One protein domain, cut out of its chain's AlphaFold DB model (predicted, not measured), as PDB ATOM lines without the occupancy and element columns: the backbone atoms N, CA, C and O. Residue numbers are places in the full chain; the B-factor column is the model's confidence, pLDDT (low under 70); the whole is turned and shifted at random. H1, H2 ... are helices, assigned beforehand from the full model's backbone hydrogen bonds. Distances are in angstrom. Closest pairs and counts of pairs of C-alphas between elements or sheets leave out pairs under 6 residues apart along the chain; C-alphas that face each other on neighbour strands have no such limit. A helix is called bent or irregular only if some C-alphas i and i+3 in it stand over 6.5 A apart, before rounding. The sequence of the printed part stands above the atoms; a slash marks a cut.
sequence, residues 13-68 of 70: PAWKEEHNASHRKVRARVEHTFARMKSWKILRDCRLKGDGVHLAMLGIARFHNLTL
ATOM      1  N   PRO A  13     127.174 186.615 196.966       91.69
ATOM      2  CA  PRO A  13     127.507 185.563 197.917       91.69
ATOM      3  C   PRO A  13     128.222 186.127 199.149       91.69
ATOM      4  O   PRO A  13     129.085 186.997 199.010       91.69
ATOM      5  N   ALA A  14     127.920 185.597 200.338       90.31
ATOM      6  CA  ALA A  14     128.392 186.137 201.621       90.31
ATOM      7  C   ALA A  14     129.914 186.386 201.672       90.31
ATOM      8  O   ALA A  14     130.361 187.430 202.140       90.31
ATOM      9  N   TRP A  15     130.716 185.488 201.094       92.50
ATOM     10  CA  TRP A  15     132.174 185.640 201.039       92.50
ATOM     11  C   TRP A  15     132.637 186.840 200.185       92.50
ATOM     12  O   TRP A  15     133.672 187.447 200.464       92.50
ATOM     13  N   LYS A  16     131.877 187.226 199.147       92.69
ATOM     14  CA  LYS A  16     132.161 188.426 198.340       92.69
ATOM     15  C   LYS A  16     131.817 189.699 199.106       92.69
ATOM     16  O   LYS A  16     132.555 190.677 198.993       92.69
ATOM     17  N   GLU A  17     130.739 189.684 199.889       91.50
ATOM     18  CA  GLU A  17     130.376 190.800 200.772       91.50
ATOM     19  C   GLU A  17     131.404 191.004 201.890       91.50
ATOM     20  O   GLU A  17     131.842 192.129 202.150       91.50
ATOM     21  N   GLU A  18     131.875 189.914 202.492       92.31
ATOM     22  CA  GLU A  18     132.934 189.949 203.498       92.31
ATOM     23  C   GLU A  18     134.246 190.500 202.916       92.31
ATOM     24  O   GLU A  18     134.866 191.412 203.478       92.31
ATOM     25  N   HIS A  19     134.627 190.061 201.714       93.81
ATOM     26  CA  HIS A  19     135.776 190.626 201.010       93.81
ATOM     27  C   HIS A  19     135.584 192.119 200.669       93.81
ATOM     28  O   HIS A  19     136.506 192.931 200.812       93.81
ATOM     29  N   ASN A  20     134.368 192.531 200.298       94.38
ATOM     30  CA  ASN A  20     134.023 193.937 200.091       94.38
ATOM     31  C   ASN A  20     134.111 194.771 201.380       94.38
ATOM     32  O   ASN A  20     134.428 195.962 201.309       94.38
ATOM     33  N   ALA A  21     133.870 194.191 202.560       94.25
ATOM     34  CA  ALA A  21     134.081 194.873 203.837       94.25
ATOM     35  C   ALA A  21     135.564 195.224 204.050       94.25
ATOM     36  O   ALA A  21     135.882 196.367 204.396       94.25
ATOM     37  N   SER A  22     136.474 194.295 203.739       92.81
ATOM     38  CA  SER A  22     137.920 194.561 203.737       92.81
ATOM     39  C   SER A  22     138.283 195.688 202.759       92.81
ATOM     40  O   SER A  22     138.933 196.668 203.139       92.81
ATOM     41  N   HIS A  23     137.761 195.637 201.529       93.31
ATOM     42  CA  HIS A  23     137.964 196.704 200.543       93.31
ATOM     43  C   HIS A  23     137.445 198.071 201.009       93.31
ATOM     44  O   HIS A  23     138.141 199.073 200.835       93.31
ATOM     45  N   ARG A  24     136.258 198.139 201.629       94.38
ATOM     46  CA  ARG A  24     135.711 199.387 202.189       94.38
ATOM     47  C   ARG A  24     136.613 199.955 203.284       94.38
ATOM     48  O   ARG A  24     136.878 201.154 203.275       94.38
ATOM     49  N   LYS A  25     137.136 199.107 204.175       94.81
ATOM     50  CA  LYS A  25     138.053 199.511 205.254       94.81
ATOM     51  C   LYS A  25     139.369 200.073 204.715       94.81
ATOM     52  O   LYS A  25     139.830 201.111 205.188       94.81
ATOM     53  N   VAL A  26     139.958 199.420 203.712       92.25
ATOM     54  CA  VAL A  26     141.174 199.914 203.046       92.25
ATOM     55  C   VAL A  26     140.893 201.234 202.326       92.25
ATOM     56  O   VAL A  26     141.638 202.195 202.514       92.25
ATOM     57  N   ARG A  27     139.786 201.326 201.578       91.62
ATOM     58  CA  ARG A  27     139.393 202.553 200.872       91.62
ATOM     59  C   ARG A  27     139.211 203.729 201.830       91.62
ATOM     60  O   ARG A  27     139.770 204.787 201.576       91.62
ATOM     61  N   ALA A  28     138.515 203.529 202.948       93.50
ATOM     62  CA  ALA A  28     138.298 204.574 203.945       93.50
ATOM     63  C   ALA A  28     139.617 205.114 204.522       93.50
ATOM     64  O   ALA A  28     139.767 206.319 204.695       93.50
ATOM     65  N   ARG A  29     140.604 204.243 204.778       92.94
ATOM     66  CA  ARG A  29     141.935 204.656 205.261       92.94
ATOM     67  C   ARG A  29     142.694 205.477 204.222       92.94
ATOM     68  O   ARG A  29     143.256 206.514 204.555       92.94
ATOM     69  N   VAL A  30     142.682 205.027 202.970       86.44
ATOM     70  CA  VAL A  30     143.328 205.725 201.851       86.44
ATOM     71  C   VAL A  30     142.684 207.095 201.624       86.44
ATOM     72  O   VAL A  30     143.382 208.103 201.558       86.44
ATOM     73  N   GLU A  31     141.352 207.152 201.582       83.62
ATOM     74  CA  GLU A  31     140.596 208.399 201.441       83.62
ATOM     75  C   GLU A  31     140.818 209.344 202.622       83.62
ATOM     76  O   GLU A  31     140.927 210.547 202.410       83.62
ATOM     77  N   HIS A  32     140.944 208.828 203.847       88.81
ATOM     78  CA  HIS A  32     141.255 209.637 205.024       88.81
ATOM     79  C   HIS A  32     142.652 210.265 204.940       88.81
ATOM     80  O   HIS A  32     142.805 211.465 205.178       88.81
ATOM     81  N   THR A  33     143.672 209.488 204.564       85.69
ATOM     82  CA  THR A  33     145.028 210.013 204.353       85.69
ATOM     83  C   THR A  33     145.035 211.065 203.253       85.69
ATOM     84  O   THR A  33     145.564 212.157 203.455       85.69
ATOM     85  N   PHE A  34     144.380 210.788 202.123       73.88
ATOM     86  CA  PHE A  34     144.266 211.755 201.042       73.88
ATOM     87  C   PHE A  34     143.499 213.007 201.468       73.88
ATOM     88  O   PHE A  34     143.966 214.103 201.196       73.88
ATOM     89  N   ALA A  35     142.400 212.896 202.216       79.75
ATOM     90  CA  ALA A  35     141.643 214.045 202.717       79.75
ATOM     91  C   ALA A  35     142.489 215.025 203.545       79.75
ATOM     92  O   ALA A  35     142.215 216.225 203.535       79.75
ATOM     93  N   ARG A  36     143.538 214.539 204.220       79.88
ATOM     94  CA  ARG A  36     144.485 215.373 204.979       79.88
ATOM     95  C   ARG A  36     145.536 216.056 204.102       79.88
ATOM     96  O   ARG A  36     146.195 216.987 204.558       79.88
ATOM     97  N   MET A  37     145.703 215.632 202.851       82.69
ATOM     98  CA  MET A  37     146.646 216.235 201.914       82.69
ATOM     99  C   MET A  37     146.014 217.447 201.220       82.69
ATOM    100  O   MET A  37     145.003 217.325 200.529       82.69
ATOM    101  N   LYS A  38     146.654 218.623 201.315       67.31
ATOM    102  CA  LYS A  38     146.220 219.856 200.618       67.31
ATOM    103  C   LYS A  38     146.032 219.630 199.110       67.31
ATOM    104  O   LYS A  38     145.066 220.114 198.523       67.31
ATOM    105  N   SER A  39     146.909 218.825 198.509       72.38
ATOM    106  CA  SER A  39     146.869 218.459 197.090       72.38
ATOM    107  C   SER A  39     145.653 217.611 196.712       72.38
ATOM    108  O   SER A  39     145.159 217.726 195.597       72.38
ATOM    109  N   TRP A  40     145.115 216.793 197.623       73.00
ATOM    110  CA  TRP A  40     143.929 215.986 197.329       73.00
ATOM    111  C   TRP A  40     142.672 216.831 197.174       73.00
ATOM    112  O   TRP A  40     141.842 216.504 196.337       73.00
ATOM    113  N   LYS A  41     142.523 217.928 197.930       70.25
ATOM    114  CA  LYS A  41     141.398 218.853 197.726       70.25
ATOM    115  C   LYS A  41     141.424 219.420 196.308       70.25
ATOM    116  O   LYS A  41     140.403 219.387 195.638       70.25
ATOM    117  N   ILE A  42     142.608 219.824 195.836       71.38
ATOM    118  CA  ILE A  42     142.815 220.275 194.455       71.38
ATOM    119  C   ILE A  42     142.431 219.150 193.492       71.38
ATOM    120  O   ILE A  42     141.520 219.334 192.703       71.38
ATOM    121  N   LEU A  43     143.014 217.954 193.615       71.69
ATOM    122  CA  LEU A  43     142.710 216.820 192.730       71.69
ATOM    123  C   LEU A  43     141.227 216.412 192.741       71.69
ATOM    124  O   LEU A  43     140.667 216.074 191.699       71.69
ATOM    125  N   ARG A  44     140.571 216.454 193.904       74.12
ATOM    126  CA  ARG A  44     139.140 216.178 194.063       74.12
ATOM    127  C   ARG A  44     138.306 217.248 193.373       74.12
ATOM    128  O   ARG A  44     137.360 216.892 192.678       74.12
ATOM    129  N   ASP A  45     138.655 218.517 193.545       73.12
ATOM    130  CA  ASP A  45     137.979 219.634 192.893       73.12
ATOM    131  C   ASP A  45     138.194 219.582 191.372       73.12
ATOM    132  O   ASP A  45     137.238 219.790 190.632       73.12
ATOM    133  N   CYS A  46     139.378 219.177 190.898       68.38
ATOM    134  CA  CYS A  46     139.647 218.902 189.484       68.38
ATOM    135  C   CYS A  46     138.788 217.750 188.952       68.38
ATOM    136  O   CYS A  46     138.199 217.871 187.886       68.38
ATOM    137  N   ARG A  47     138.678 216.642 189.695       67.50
ATOM    138  CA  ARG A  47     137.875 215.478 189.292       67.50
ATOM    139  C   ARG A  47     136.377 215.779 189.283       67.50
ATOM    140  O   ARG A  47     135.669 215.285 188.419       67.50
ATOM    141  N   LEU A  48     135.890 216.550 190.256       68.81
ATOM    142  CA  LEU A  48     134.473 216.910 190.366       68.81
ATOM    143  C   LEU A  48     134.070 218.025 189.396       68.81
ATOM    144  O   LEU A  48     132.932 218.029 188.945       68.81
ATOM    145  N   LYS A  49     134.980 218.955 189.076       68.25
ATOM    146  CA  LYS A  49     134.748 220.022 188.088       68.25
ATOM    147  C   LYS A  49     135.199 219.667 186.670       68.25
ATOM    148  O   LYS A  49     135.038 220.522 185.808       68.25
ATOM    149  N   GLY A  50     135.740 218.459 186.462       63.19
ATOM    150  CA  GLY A  50     136.005 217.769 185.188       63.19
ATOM    151  C   GLY A  50     136.702 218.599 184.112       63.19
ATOM    152  O   GLY A  50     137.896 218.449 183.867       63.19
ATOM    153  N   ASP A  51     135.956 219.506 183.501       64.00
ATOM    154  CA  ASP A  51     136.364 220.288 182.344       64.00
ATOM    155  C   ASP A  51     137.091 221.584 182.724       64.00
ATOM    156  O   ASP A  51     138.047 221.976 182.061       64.00
ATOM    157  N   GLY A  52     136.713 222.242 183.826       69.31
ATOM    158  CA  GLY A  52     137.228 223.584 184.147       69.31
ATOM    159  C   GLY A  52     138.734 223.624 184.425       69.31
ATOM    160  O   GLY A  52     139.431 224.544 184.001       69.31
ATOM    161  N   VAL A  53     139.259 222.601 185.107       70.75
ATOM    162  CA  VAL A  53     140.699 222.500 185.384       70.75
ATOM    163  C   VAL A  53     141.459 222.025 184.153       70.75
ATOM    164  O   VAL A  53     142.545 222.531 183.881       70.75
ATOM    165  N   HIS A  54     140.899 221.083 183.395       72.50
ATOM    166  CA  HIS A  54     141.521 220.601 182.168       72.50
ATOM    167  C   HIS A  54     141.686 221.738 181.149       72.50
ATOM    168  O   HIS A  54     142.786 221.952 180.645       72.50
ATOM    169  N   LEU A  55     140.636 222.537 180.935       74.06
ATOM    170  CA  LEU A  55     140.662 223.711 180.059       74.06
ATOM    171  C   LEU A  55     141.642 224.786 180.550       74.06
ATOM    172  O   LEU A  55     142.390 225.340 179.745       74.06
ATOM    173  N   ALA A  56     141.698 225.054 181.860       76.31
ATOM    174  CA  ALA A  56     142.661 226.000 182.428       76.31
ATOM    175  C   ALA A  56     144.115 225.530 182.235       76.31
ATOM    176  O   ALA A  56     144.969 226.315 181.828       76.31
ATOM    177  N   MET A  57     144.393 224.243 182.466       80.88
ATOM    178  CA  MET A  57     145.717 223.652 182.253       80.88
ATOM    179  C   MET A  57     146.121 223.657 180.773       80.88
ATOM    180  O   MET A  57     147.264 223.997 180.468       80.88
ATOM    181  N   LEU A  58     145.197 223.349 179.853       80.31
ATOM    182  CA  LEU A  58     145.430 223.479 178.410       80.31
ATOM    183  C   LEU A  58     145.750 224.930 178.022       80.31
ATOM    184  O   LEU A  58     146.677 225.169 177.249       80.31
ATOM    185  N   GLY A  59     145.024 225.901 178.586       82.00
ATOM    186  CA  GLY A  59     145.287 227.326 178.384       82.00
ATOM    187  C   GLY A  59     146.686 227.740 178.847       82.00
ATOM    188  O   GLY A  59     147.429 228.349 178.080       82.00
ATOM    189  N   ILE A  60     147.081 227.353 180.064       85.00
ATOM    190  CA  ILE A  60     148.411 227.647 180.628       85.00
ATOM    191  C   ILE A  60     149.524 227.019 179.776       85.00
ATOM    192  O   ILE A  60     150.494 227.699 179.441       85.00
ATOM    193  N   ALA A  61     149.376 225.750 179.383       85.56
ATOM    194  CA  ALA A  61     150.354 225.059 178.543       85.56
ATOM    195  C   ALA A  61     150.516 225.738 177.173       85.56
ATOM    196  O   ALA A  61     151.636 225.911 176.693       85.56
ATOM    197  N   ARG A  62     149.410 226.183 176.561       85.81
ATOM    198  CA  ARG A  62     149.440 226.917 175.291       85.81
ATOM    199  C   ARG A  62     150.205 228.234 175.417       85.81
ATOM    200  O   ARG A  62     151.035 228.517 174.560       85.81
ATOM    201  N   PHE A  63     149.959 229.016 176.468       89.81
ATOM    202  CA  PHE A  63     150.669 230.281 176.678       89.81
ATOM    203  C   PHE A  63     152.161 230.078 176.940       89.81
ATOM    204  O   PHE A  63     152.973 230.746 176.314       89.81
ATOM    205  N   HIS A  64     152.528 229.118 177.788       84.00
ATOM    206  CA  HIS A  64     153.930 228.786 178.048       84.00
ATOM    207  C   HIS A  64     154.681 228.390 176.767       84.00
ATOM    208  O   HIS A  64     155.794 228.851 176.529       84.00
ATOM    209  N   ASN A  65     154.055 227.582 175.907       85.44
ATOM    210  CA  ASN A  65     154.656 227.176 174.639       85.44
ATOM    211  C   ASN A  65     154.817 228.345 173.659       85.44
ATOM    212  O   ASN A  65     155.804 228.378 172.936       85.44
ATOM    213  N   LEU A  66     153.889 229.309 173.645       90.12
ATOM    214  CA  LEU A  66     154.036 230.529 172.842       90.12
ATOM    215  C   LEU A  66     155.191 231.403 173.341       90.12
ATOM    216  O   LEU A  66     155.937 231.925 172.526       90.12
ATOM    217  N   THR A  67     155.368 231.518 174.660       88.44
ATOM    218  CA  THR A  67     156.502 232.245 175.253       88.44
ATOM    219  C   THR A  67     157.845 231.578 174.959       88.44
ATOM    220  O   THR A  67     158.844 232.272 174.847       88.44
ATOM    221  N   LEU A  68     157.891 230.246 174.854       87.62
ATOM    222  CA  LEU A  68     159.116 229.512 174.513       87.62
ATOM    223  C   LEU A  68     159.423 229.470 173.010       87.62
ATOM    224  O   LEU A  68     160.560 229.195 172.640       87.62
TER     225      LEU A  68
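Overview. This is residues 13 to 68 of the 70 residues of a protein of Streptomyces microflavus (UniProt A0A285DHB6). The model is a stretched-out zigzag of three helices joined end to end, in which H1 and H3 reach away as two long arms from the shorter H2 between them. The chain makes a corner at each end of H2, and the arms do not fold back over one another; residues 13 to 30, of which 14 to 30 belong to H1, and residues 55 to 68 of H3 stand free. The printed part has 56 residues with three named helices, in the order H1, H2, H3, and no named strand; the class is all helix. The whole is extended, with a radius of gyration of the C-alphas of 18.4 A, and its outline is a rod with spans of 59 by 25 by 19 A.

Along the chain. The printed part begins with Pro 13, just before H1. H1 covers residues 14 to 36 and is the longest helix, 33.5 A from its first C-alpha at (128.392, 186.137, 201.621) to its last at (144.485, 215.373, 204.979). H2 covers residues 38 to 49 and measures 17.0 A from first to last C-alpha. H3 covers residues 51 to 68 and measures 25.8 A, ending with C-alpha 68 at (159.116, 229.512, 174.513). No helix is bent or irregular.

Arrangement. H1 and H2 are close but not clearly touching, with 2 pairs of C-alphas within 8 A. Their closest C-alphas, those of Phe 34 and Trp 40, are 5.6 A apart. The lines of H1 and H2 stand at a steep tilt of 65 degrees, and the two helices run opposite ways. H2 and H3 only just touch, with 3 pairs of C-alphas within 8 A, and they touch only at the corner by their link. H2 touches H3 with residue 46 alone, and H3 touches H2 with residues 52 to 54 alone; the closest C-alphas of the two helices, those of Cys 46 and Val 53, are 5.6 A apart. H2 and H3 are about perpendicular, but only just, at 71 degrees. H1 and H3 are apart. Every O i to N i+4 pair is within hydrogen-bond range in H1 and H3, while in H2 it is 7 of 8.

Size, cuts and confidence. The two C-alphas farthest apart, those of Ala 14 and Thr 67, are 60.1 A from each other. The printed part runs from residue 13 to residue 68 with no cut. Both links, H1 to H2 and H2 to H3, are tight, with 1 residue each. The mean pLDDT of the printed part is 82.2, and the model's confidence is low, under 70, at residue 38 and residues 46 to 52.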